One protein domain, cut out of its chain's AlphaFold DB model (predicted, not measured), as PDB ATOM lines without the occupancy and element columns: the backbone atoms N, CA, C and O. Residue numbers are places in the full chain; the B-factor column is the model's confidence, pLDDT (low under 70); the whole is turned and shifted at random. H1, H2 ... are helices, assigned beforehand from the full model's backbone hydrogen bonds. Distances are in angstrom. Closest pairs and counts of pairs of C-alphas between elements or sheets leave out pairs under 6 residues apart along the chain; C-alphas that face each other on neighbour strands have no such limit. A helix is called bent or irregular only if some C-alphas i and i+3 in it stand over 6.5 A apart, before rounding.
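This is residues 4 to 77 of the 77 residues of an uncharacterized protein of Acinetobacter baumannii (UniProt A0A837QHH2). The chain folds back twice, so that a short helix H1, a kinked helix H2 and the first arm of a long helix, H3a, sit in a row in one small body, with H2 in the middle. The second arm, H3b, carries the line of H3 onward and sticks out as a long arm, free from residue 58 to residue 77. The printed part has 74 residues with three named helices, H1, H2 and H3 in that order, and no named strand; its class is all helix. It is extended, with a radius of gyration of the C-alphas of 17.7 A, and spans 62 by 28 by 13 A.

H1 takes residues 4 to 10, beginning at C-alpha 4 at (32.973, -35.870, -15.928). H2 takes residues 16 to 35 and measures 29.9 A; it has a kink of 26 degrees near residue 24, and it is irregular, with C-alphas 17 and 20 7.2 A apart. H3, residues 40 to 76, was assigned as one helix by its hydrogen bonds but is bent: C-alphas 57 and 60 are 7.0 A apart. Its arm H3a, residues 40 to 57, measures 25.6 A, and its arm H3b, residues 60 to 76, measures 24.9 A and ends at C-alpha 76 at (64.630, -70.211, -26.505).

H1 and H2 form a helical hairpin and touch, H2 with residues 16 to 22 alone; the closest C-alphas, of Phe 9 and Ala 16, are 6.1 A apart. They run opposite ways at a shallow tilt of 8 degrees. H2 and H3a form a second helical hairpin and touch, with the closest C-alphas, of Leu 21 and Phe 49, 5.4 A apart. They run opposite ways at a steep tilt of 37 degrees, only just past shallow. H1 and H3a are apart. H3b stands at a shallow tilt of 31 degrees to H3a and touches no helix. Each O i to N i+4 pair is within hydrogen-bond range in H1, H3a and H3b; in H2 11 of 16 are.

The outline is a rod, and the C-alphas farthest apart, of Asp 35 and Ser 77, are 62.5 A apart. Without residues 58 to 77 the body spans 33 by 23 by 13 A. The printed part has no cut, and the links H1 to H2 and H2 to H3 are tight. The mean pLDDT of the printed part is 89.0; residues 28 to 35 and residue 77 are under 70.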
ATOM      1  N   ARG A   4      32.884 -34.440 -15.588       87.00
ATOM      2  CA  ARG A   4      32.973 -35.870 -15.928       87.00
ATOM      3  C   ARG A   4      34.189 -36.251 -16.777       87.00
ATOM      4  O   ARG A   4      34.835 -37.235 -16.439       87.00
ATOM      5  N   LEU A   5      34.526 -35.488 -17.822       88.00
ATOM      6  CA  LEU A   5      35.732 -35.765 -18.621       88.00
ATOM      7  C   LEU A   5      36.989 -35.636 -17.762       88.00
ATOM      8  O   LEU A   5      37.799 -36.556 -17.719       88.00
ATOM      9  N   THR A   6      37.099 -34.554 -16.988       88.94
ATOM     10  CA  THR A   6      38.220 -34.376 -16.058       88.94
ATOM     11  C   THR A   6      38.315 -35.531 -15.059       88.94
ATOM     12  O   THR A   6      39.406 -36.032 -14.804       88.94
ATOM     13  N   TRP A   7      37.190 -36.023 -14.528       93.44
ATOM     14  CA  TRP A   7      37.193 -37.202 -13.660       93.44
ATOM     15  C   TRP A   7      37.665 -38.475 -14.383       93.44
ATOM     16  O   TRP A   7      38.461 -39.220 -13.814       93.44
ATOM     17  N   ILE A   8      37.239 -38.718 -15.628       93.19
ATOM     18  CA  ILE A   8      37.650 -39.889 -16.427       93.19
ATOM     19  C   ILE A   8      39.175 -39.938 -16.594       93.19
ATOM     20  O   ILE A   8      39.784 -40.978 -16.326       93.19
ATOM     21  N   PHE A   9      39.794 -38.817 -16.972       92.94
ATOM     22  CA  PHE A   9      41.245 -38.745 -17.180       92.94
ATOM     23  C   PHE A   9      42.030 -38.753 -15.867       92.94
ATOM     24  O   PHE A   9      43.016 -39.481 -15.754       92.94
ATOM     25  N   ASN A  10      41.548 -38.060 -14.829       93.56
ATOM     26  CA  ASN A  10      42.172 -38.101 -13.501       93.56
ATOM     27  C   ASN A  10      42.211 -39.522 -12.918       93.56
ATOM     28  O   ASN A  10      43.168 -39.886 -12.237       93.56
ATOM     29  N   ASN A  11      41.192 -40.335 -13.206       95.31
ATOM     30  CA  ASN A  11      41.130 -41.734 -12.783       95.31
ATOM     31  C   ASN A  11      41.735 -42.709 -13.806       95.31
ATOM     32  O   ASN A  11      41.705 -43.917 -13.578       95.31
ATOM     33  N   LYS A  12      42.322 -42.207 -14.903       93.44
ATOM     34  CA  LYS A  12      43.018 -42.994 -15.937       93.44
ATOM     35  C   LYS A  12      42.152 -44.074 -16.593       93.44
ATOM     36  O   LYS A  12      42.671 -45.100 -17.026       93.44
ATOM     37  N   PHE A  13      40.841 -43.851 -16.677       92.94
ATOM     38  CA  PHE A  13      39.952 -44.745 -17.425       92.94
ATOM     39  C   PHE A  13      40.184 -44.643 -18.934       92.94
ATOM     40  O   PHE A  13      40.016 -45.626 -19.647       92.94
ATOM     41  N   LEU A  14      40.594 -43.462 -19.401       91.56
ATOM     42  CA  LEU A  14      41.091 -43.230 -20.751       91.56
ATOM     43  C   LEU A  14      42.521 -42.699 -20.689       91.56
ATOM     44  O   LEU A  14      42.947 -42.103 -19.695       91.56
ATOM     45  N   ASN A  15      43.264 -42.928 -21.768       92.94
ATOM     46  CA  ASN A  15      44.609 -42.398 -21.926       92.94
ATOM     47  C   ASN A  15      44.569 -40.867 -22.000       92.94
ATOM     48  O   ASN A  15      43.732 -40.312 -22.703       92.94
ATOM     49  N   ALA A  16      45.506 -40.189 -21.334       91.94
ATOM     50  CA  ALA A  16      45.624 -38.731 -21.374       91.94
ATOM     51  C   ALA A  16      45.782 -38.171 -22.803       91.94
ATOM     52  O   ALA A  16      45.349 -37.057 -23.069       91.94
ATOM     53  N   GLY A  17      46.333 -38.954 -23.739       89.62
ATOM     54  CA  GLY A  17      46.425 -38.574 -25.153       89.62
ATOM     55  C   GLY A  17      45.072 -38.395 -25.853       89.62
ATOM     56  O   GLY A  17      45.019 -37.754 -26.891       89.62
ATOM     57  N   LEU A  18      43.979 -38.915 -25.280       95.00
ATOM     58  CA  LEU A  18      42.620 -38.734 -25.798       95.00
ATOM     59  C   LEU A  18      41.914 -37.505 -25.211       95.00
ATOM     60  O   LEU A  18      40.780 -37.234 -25.596       95.00
ATOM     61  N   GLU A  19      42.520 -36.787 -24.257       93.12
ATOM     62  CA  GLU A  19      41.825 -35.717 -23.534       93.12
ATOM     63  C   GLU A  19      41.435 -34.550 -24.438       93.12
ATOM     64  O   GLU A  19      40.297 -34.091 -24.355       93.12
ATOM     65  N   GLU A  20      42.330 -34.118 -25.324       91.81
ATOM     66  CA  GLU A  20      42.035 -33.017 -26.244       91.81
ATOM     67  C   GLU A  20      41.011 -33.430 -27.304       91.81
ATOM     68  O   GLU A  20      39.994 -32.764 -27.459       91.81
ATOM     69  N   LEU A  21      41.187 -34.605 -27.919       93.00
ATOM     70  CA  LEU A  21      40.214 -35.166 -28.868       93.00
ATOM     71  C   LEU A  21      38.822 -35.330 -28.232       93.00
ATOM     72  O   LEU A  21      37.806 -35.070 -28.865       93.00
ATOM     73  N   SER A  22      38.762 -35.700 -26.948       92.69
ATOM     74  CA  SER A  22      37.498 -35.799 -26.206       92.69
ATOM     75  C   SER A  22      36.853 -34.440 -25.925       92.69
ATOM     76  O   SER A  22      35.648 -34.383 -25.677       92.69
ATOM     77  N   ARG A  23      37.639 -33.358 -25.884       90.00
ATOM     78  CA  ARG A  23      37.126 -31.993 -25.723       90.00
ATOM     79  C   ARG A  23      36.537 -31.499 -27.037       90.00
ATOM     80  O   ARG A  23      35.379 -31.097 -26.990       90.00
ATOM     81  N   CYS A  24      37.255 -31.655 -28.154       88.19
ATOM     82  CA  CYS A  24      36.777 -31.291 -29.496       88.19
ATOM     83  C   CYS A  24      35.400 -31.906 -29.779       88.19
ATOM     84  O   CYS A  24      34.403 -31.194 -29.846       88.19
ATOM     85  N   ILE A  25      35.282 -33.239 -29.712       88.38
ATOM     86  CA  ILE A  25      34.007 -33.917 -30.016       88.38
ATOM     87  C   ILE A  25      32.867 -33.574 -29.047       88.38
ATOM     88  O   ILE A  25      31.697 -33.761 -29.372       88.38
ATOM     89  N   LYS A  26      33.174 -33.152 -27.813       83.94
ATOM     90  CA  LYS A  26      32.149 -32.797 -26.820       83.94
ATOM     91  C   LYS A  26      31.672 -31.364 -27.020       83.94
ATOM     92  O   LYS A  26      30.530 -31.066 -26.673       83.94
ATOM     93  N   ASP A  27      32.546 -30.472 -27.463       76.69
ATOM     94  CA  ASP A  27      32.161 -29.108 -27.801       76.69
ATOM     95  C   ASP A  27      31.347 -29.132 -29.112       76.69
ATOM     96  O   ASP A  27      30.220 -28.640 -29.114       76.69
ATOM     97  N   ASP A  28      31.787 -29.897 -30.114       69.75
ATOM     98  CA  ASP A  28      31.113 -30.036 -31.418       69.75
ATOM     99  C   ASP A  28      29.833 -30.881 -31.372       69.75
ATOM    100  O   ASP A  28      28.825 -30.571 -32.006       69.75
ATOM    101  N   GLY A  29      29.827 -31.963 -30.587       61.84
ATOM    102  CA  GLY A  29      28.657 -32.829 -30.429       61.84
ATOM    103  C   GLY A  29      27.488 -32.137 -29.729       61.84
ATOM    104  O   GLY A  29      26.343 -32.571 -29.869       61.84
ATOM    105  N   ASN A  30      27.759 -31.060 -28.988       59.47
ATOM    106  CA  ASN A  30      26.718 -30.238 -28.387       59.47
ATOM    107  C   ASN A  30      26.013 -29.403 -29.468       59.47
ATOM    108  O   ASN A  30      24.788 -29.339 -29.472       59.47
ATOM    109  N   ASP A  31      26.764 -28.864 -30.428       58.88
ATOM    110  CA  ASP A  31      26.225 -28.063 -31.530       58.88
ATOM    111  C   ASP A  31      25.542 -28.949 -32.592       58.88
ATOM    112  O   ASP A  31      24.389 -28.711 -32.963       58.88
ATOM    113  N   GLY A  32      26.156 -30.075 -32.974       57.75
ATOM    114  CA  GLY A  32      25.580 -31.021 -33.940       57.75
ATOM    115  C   GLY A  32      24.289 -31.710 -33.468       57.75
ATOM    116  O   GLY A  32      23.407 -32.009 -34.276       57.75
ATOM    117  N   ALA A  33      24.122 -31.934 -32.158       61.16
ATOM    118  CA  ALA A  33      22.877 -32.470 -31.594       61.16
ATOM    119  C   ALA A  33      21.730 -31.443 -31.577       61.16
ATOM    120  O   ALA A  33      20.560 -31.837 -31.556       61.16
ATOM    121  N   HIS A  34      22.051 -30.146 -31.578       62.28
ATOM    122  CA  HIS A  34      21.071 -29.064 -31.644       62.28
ATOM    123  C   HIS A  34      20.642 -28.756 -33.085       62.28
ATOM    124  O   HIS A  34      19.447 -28.569 -33.320       62.28
ATOM    125  N   ASP A  35      21.575 -28.796 -34.038       66.56
ATOM    126  CA  ASP A  35      21.309 -28.483 -35.450       66.56
ATOM    127  C   ASP A  35      20.861 -29.701 -36.281       66.56
ATOM    128  O   ASP A  35      20.310 -29.554 -37.374       66.56
ATOM    129  N   GLY A  36      21.036 -30.920 -35.757       70.06
ATOM    130  CA  GLY A  36      20.571 -32.163 -36.382       70.06
ATOM    131  C   GLY A  36      21.403 -32.620 -37.585       70.06
ATOM    132  O   GLY A  36      20.997 -33.539 -38.297       70.06
ATOM    133  N   ASN A  37      22.557 -31.997 -37.810       72.12
ATOM    134  CA  ASN A  37      23.520 -32.371 -38.834       72.12
ATOM    135  C   ASN A  37      24.943 -32.132 -38.315       72.12
ATOM    136  O   ASN A  37      25.158 -31.222 -37.520       72.12
ATOM    137  N   ILE A  38      25.900 -32.930 -38.786       78.19
ATOM    138  CA  ILE A  38      27.328 -32.706 -38.539       78.19
ATOM    139  C   ILE A  38      27.986 -32.256 -39.842       78.19
ATOM    140  O   ILE A  38      27.680 -32.786 -40.917       78.19
ATOM    141  N   GLY A  39      28.843 -31.244 -39.764       85.12
ATOM    142  CA  GLY A  39      29.681 -30.831 -40.876       85.12
ATOM    143  C   GLY A  39      30.866 -31.777 -41.063       85.12
ATOM    144  O   GLY A  39      30.997 -32.822 -40.422       85.12
ATOM    145  N   LYS A  40      31.725 -31.430 -42.021       89.75
ATOM    146  CA  LYS A  40      32.923 -32.221 -42.327       89.75
ATOM    147  C   LYS A  40      33.938 -32.169 -41.183       89.75
ATOM    148  O   LYS A  40      34.571 -33.178 -40.915       89.75
ATOM    149  N   GLU A  41      34.098 -31.009 -40.555       89.44
ATOM    150  CA  GLU A  41      35.112 -30.788 -39.519       89.44
ATOM    151  C   GLU A  41      34.777 -31.602 -38.264       89.44
ATOM    152  O   GLU A  41      35.607 -32.376 -37.798       89.44
ATOM    153  N   GLU A  42      33.517 -31.580 -37.824       86.88
ATOM    154  CA  GLU A  42      33.046 -32.366 -36.679       86.88
ATOM    155  C   GLU A  42      33.118 -33.880 -36.951       86.88
ATOM    156  O   GLU A  42      33.364 -34.688 -36.051       86.88
ATOM    157  N   ALA A  43      32.902 -34.291 -38.207       89.06
ATOM    158  CA  ALA A  43      33.050 -35.684 -38.620       89.06
ATOM    159  C   ALA A  43      34.518 -36.142 -38.620       89.06
ATOM    160  O   ALA A  43      34.792 -37.280 -38.228       89.06
ATOM    161  N   ASP A  44      35.441 -35.277 -39.046       92.69
ATOM    162  CA  ASP A  44      36.880 -35.547 -39.034       92.69
ATOM    163  C   ASP A  44      37.389 -35.649 -37.575       92.69
ATOM    164  O   ASP A  44      38.069 -36.618 -37.233       92.69
ATOM    165  N   ASP A  45      36.948 -34.767 -36.670       91.31
ATOM    166  CA  ASP A  45      37.310 -34.817 -35.242       91.31
ATOM    167  C   ASP A  45      36.781 -36.084 -34.543       91.31
ATOM    168  O   ASP A  45      37.482 -36.730 -33.751       91.31
ATOM    169  N   LEU A  46      35.553 -36.504 -34.869       91.44
ATOM    170  CA  LEU A  46      35.000 -37.771 -34.388       91.44
ATOM    171  C   LEU A  46      35.786 -38.976 -34.917       91.44
ATOM    172  O   LEU A  46      35.975 -39.965 -34.190       91.44
ATOM    173  N   PHE A  47      36.225 -38.917 -36.174       94.81
ATOM    174  CA  PHE A  47      37.048 -39.957 -36.775       94.81
ATOM    175  C   PHE A  47      38.391 -40.076 -36.052       94.81
ATOM    176  O   PHE A  47      38.735 -41.180 -35.627       94.81
ATOM    177  N   ASP A  48      39.090 -38.962 -35.834       95.25
ATOM    178  CA  ASP A  48      40.386 -38.939 -35.155       95.25
ATOM    179  C   ASP A  48      40.281 -39.476 -33.723       95.25
ATOM    180  O   ASP A  48      41.052 -40.358 -33.325       95.25
ATOM    181  N   PHE A  49      39.263 -39.047 -32.965       95.06
ATOM    182  CA  PHE A  49      38.992 -39.604 -31.637       95.06
ATOM    183  C   PHE A  49      38.781 -41.124 -31.680       95.06
ATOM    184  O   PHE A  49      39.359 -41.869 -30.882       95.06
ATOM    185  N   THR A  50      37.938 -41.594 -32.600       95.50
ATOM    186  CA  THR A  50      37.572 -43.014 -32.687       95.50
ATOM    187  C   THR A  50      38.763 -43.864 -33.114       95.50
ATOM    188  O   THR A  50      38.976 -44.947 -32.563       95.50
ATOM    189  N   TYR A  51      39.559 -43.375 -34.064       97.50
ATOM    190  CA  TYR A  51      40.765 -44.043 -34.529       97.50
ATOM    191  C   TYR A  51      41.760 -44.229 -33.382       97.50
ATOM    192  O   TYR A  51      42.166 -45.359 -33.099       97.50
ATOM    193  N   GLU A  52      42.084 -43.150 -32.668       97.25
ATOM    194  CA  GLU A  52      43.026 -43.195 -31.549       97.25
ATOM    195  C   GLU A  52      42.525 -44.076 -30.401       97.25
ATOM    196  O   GLU A  52      43.289 -44.867 -29.839       97.25
ATOM    197  N   LEU A  53      41.229 -44.008 -30.077       96.50
ATOM    198  CA  LEU A  53      40.633 -44.862 -29.053       96.50
ATOM    199  C   LEU A  53      40.787 -46.348 -29.407       96.50
ATOM    200  O   LEU A  53      41.248 -47.140 -28.581       96.50
ATOM    201  N   LEU A  54      40.415 -46.741 -30.628       97.19
ATOM    202  CA  LEU A  54      40.471 -48.139 -31.057       97.19
ATOM    203  C   LEU A  54      41.912 -48.643 -31.191       97.19
ATOM    204  O   LEU A  54      42.205 -49.776 -30.798       97.19
ATOM    205  N   GLU A  55      42.820 -47.802 -31.686       97.38
ATOM    206  CA  GLU A  55      44.243 -48.119 -31.783       97.38
ATOM    207  C   GLU A  55      44.834 -48.408 -30.395       97.38
ATOM    208  O   GLU A  55      45.536 -49.408 -30.217       97.38
ATOM    209  N   GLN A  56      44.509 -47.595 -29.387       94.75
ATOM    210  CA  GLN A  56      44.999 -47.775 -28.018       94.75
ATOM    211  C   GLN A  56      44.370 -48.974 -27.299       94.75
ATOM    212  O   GLN A  56      45.063 -49.659 -26.543       94.75
ATOM    213  N   VAL A  57      43.080 -49.245 -27.519       95.06
ATOM    214  CA  VAL A  57      42.367 -50.340 -26.839       95.06
ATOM    215  C   VAL A  57      42.706 -51.703 -27.442       95.06
ATOM    216  O   VAL A  57      42.862 -52.674 -26.701       95.06
ATOM    217  N   TYR A  58      42.835 -51.797 -28.766       96.81
ATOM    218  CA  TYR A  58      42.942 -53.087 -29.451       96.81
ATOM    219  C   TYR A  58      44.289 -53.300 -30.132       96.81
ATOM    220  O   TYR A  58      44.946 -54.322 -29.911       96.81
ATOM    221  N   THR A  59      44.733 -52.350 -30.953       97.81
ATOM    222  CA  THR A  59      45.883 -52.578 -31.830       97.81
ATOM    223  C   THR A  59      47.212 -52.527 -31.082       97.81
ATOM    224  O   THR A  59      48.045 -53.427 -31.229       97.81
ATOM    225  N   GLN A  60      47.444 -51.487 -30.276       97.50
ATOM    226  CA  GLN A  60      48.703 -51.308 -29.552       97.50
ATOM    227  C   GLN A  60      48.980 -52.461 -28.573       97.50
ATOM    228  O   GLN A  60      50.089 -53.009 -28.632       97.50
ATOM    229  N   PRO A  61      48.019 -52.909 -27.735       97.06
ATOM    230  CA  PRO A  61      48.245 -54.038 -26.837       97.06
ATOM    231  C   PRO A  61      48.620 -55.316 -27.592       97.06
ATOM    232  O   PRO A  61      49.564 -56.013 -27.206       97.06
ATOM    233  N   GLU A  62      47.952 -55.596 -28.714       98.31
ATOM    234  CA  GLU A  62      48.241 -56.786 -29.513       98.31
ATOM    235  C   GLU A  62      49.616 -56.706 -30.189       98.31
ATOM    236  O   GLU A  62      50.385 -57.674 -30.168       98.31
ATOM    237  N   ARG A  63      50.001 -55.536 -30.714       98.56
ATOM    238  CA  ARG A  63      51.352 -55.320 -31.262       98.56
ATOM    239  C   ARG A  63      52.433 -55.581 -30.212       98.56
ATOM    240  O   ARG A  63      53.426 -56.252 -30.519       98.56
ATOM    241  N   ILE A  64      52.236 -55.104 -28.980       98.38
ATOM    242  CA  ILE A  64      53.156 -55.341 -27.857       98.38
ATOM    243  C   ILE A  64      53.218 -56.833 -27.518       98.38
ATOM    244  O   ILE A  64      54.316 -57.387 -27.367       98.38
ATOM    245  N   ARG A  65      52.065 -57.509 -27.443       98.56
ATOM    246  CA  ARG A  65      51.981 -58.948 -27.168       98.56
ATOM    247  C   ARG A  65      52.759 -59.752 -28.207       98.56
ATOM    248  O   ARG A  65      53.639 -60.531 -27.845       98.56
ATOM    249  N   LEU A  66      52.512 -59.511 -29.495       98.56
ATOM    250  CA  LEU A  66      53.194 -60.192 -30.598       98.56
ATOM    251  C   LEU A  66      54.706 -59.934 -30.593       98.56
ATOM    252  O   LEU A  66      55.496 -60.861 -30.786       98.56
ATOM    253  N   ALA A  67      55.138 -58.693 -30.348       98.50
ATOM    254  CA  ALA A  67      56.558 -58.359 -30.250       98.50
ATOM    255  C   ALA A  67      57.242 -59.081 -29.079       98.50
ATOM    256  O   ALA A  67      58.356 -59.595 -29.234       98.50
ATOM    257  N   THR A  68      56.556 -59.167 -27.939       98.25
ATOM    258  CA  THR A  68      57.020 -59.893 -26.753       98.25
ATOM    259  C   THR A  68      57.165 -61.381 -27.049       98.25
ATOM    260  O   THR A  68      58.231 -61.941 -26.795       98.25
ATOM    261  N   THR A  69      56.167 -62.001 -27.683       98.31
ATOM    262  CA  THR A  69      56.233 -63.403 -28.124       98.31
ATOM    263  C   THR A  69      57.441 -63.641 -29.027       98.31
ATOM    264  O   THR A  69      58.269 -64.497 -28.730       98.31
ATOM    265  N   ARG A  70      57.628 -62.816 -30.070       98.25
ATOM    266  CA  ARG A  70      58.798 -62.921 -30.965       98.25
ATOM    267  C   ARG A  70      60.125 -62.819 -30.207       98.25
ATOM    268  O   ARG A  70      61.083 -63.501 -30.557       98.25
ATOM    269  N   ARG A  71      60.213 -61.949 -29.195       97.94
ATOM    270  CA  ARG A  71      61.419 -61.792 -28.363       97.94
ATOM    271  C   ARG A  71      61.693 -63.029 -27.509       97.94
ATOM    272  O   ARG A  71      62.857 -63.384 -27.357       97.94
ATOM    273  N   LEU A  72      60.658 -63.642 -26.940       98.06
ATOM    274  CA  LEU A  72      60.793 -64.845 -26.120       98.06
ATOM    275  C   LEU A  72      61.225 -66.047 -26.959       98.06
ATOM    276  O   LEU A  72      62.133 -66.757 -26.545       98.06
ATOM    277  N   GLU A  73      60.664 -66.221 -28.156       97.62
ATOM    278  CA  GLU A  73      61.056 -67.315 -29.055       97.62
ATOM    279  C   GLU A  73      62.528 -67.222 -29.474       97.62
ATOM    280  O   GLU A  73      63.252 -68.211 -29.401       97.62
ATOM    281  N   ARG A  74      63.034 -66.016 -29.774       97.50
ATOM    282  CA  ARG A  74      64.471 -65.815 -30.049       97.50
ATOM    283  C   ARG A  74      65.397 -66.161 -28.881       97.50
ATOM    284  O   ARG A  74      66.582 -66.330 -29.108       97.50
ATOM    285  N   ARG A  75      64.895 -66.181 -27.643       95.06
ATOM    286  CA  ARG A  75      65.683 -66.505 -26.440       95.06
ATOM    287  C   ARG A  75      65.645 -67.990 -26.076       95.06
ATOM    288  O   ARG A  75      66.379 -68.391 -25.182       95.06
ATOM    289  N   LYS A  76      64.742 -68.758 -26.690       92.31
ATOM    290  CA  LYS A  76      64.630 -70.211 -26.505       92.31
ATOM    291  C   LYS A  76      65.496 -70.998 -27.492       92.31
ATOM    292  O   LYS A  76      65.781 -72.159 -27.218       92.31
ATOM    293  N   SER A  77      65.846 -70.387 -28.625       67.38
ATOM    294  CA  SER A  77      66.826 -70.902 -29.589       67.38
ATOM    295  C   SER A  77      68.245 -70.539 -29.181       67.38
ATOM    296  O   SER A  77      69.142 -71.264 -29.661       67.38
TER     297      SER A  77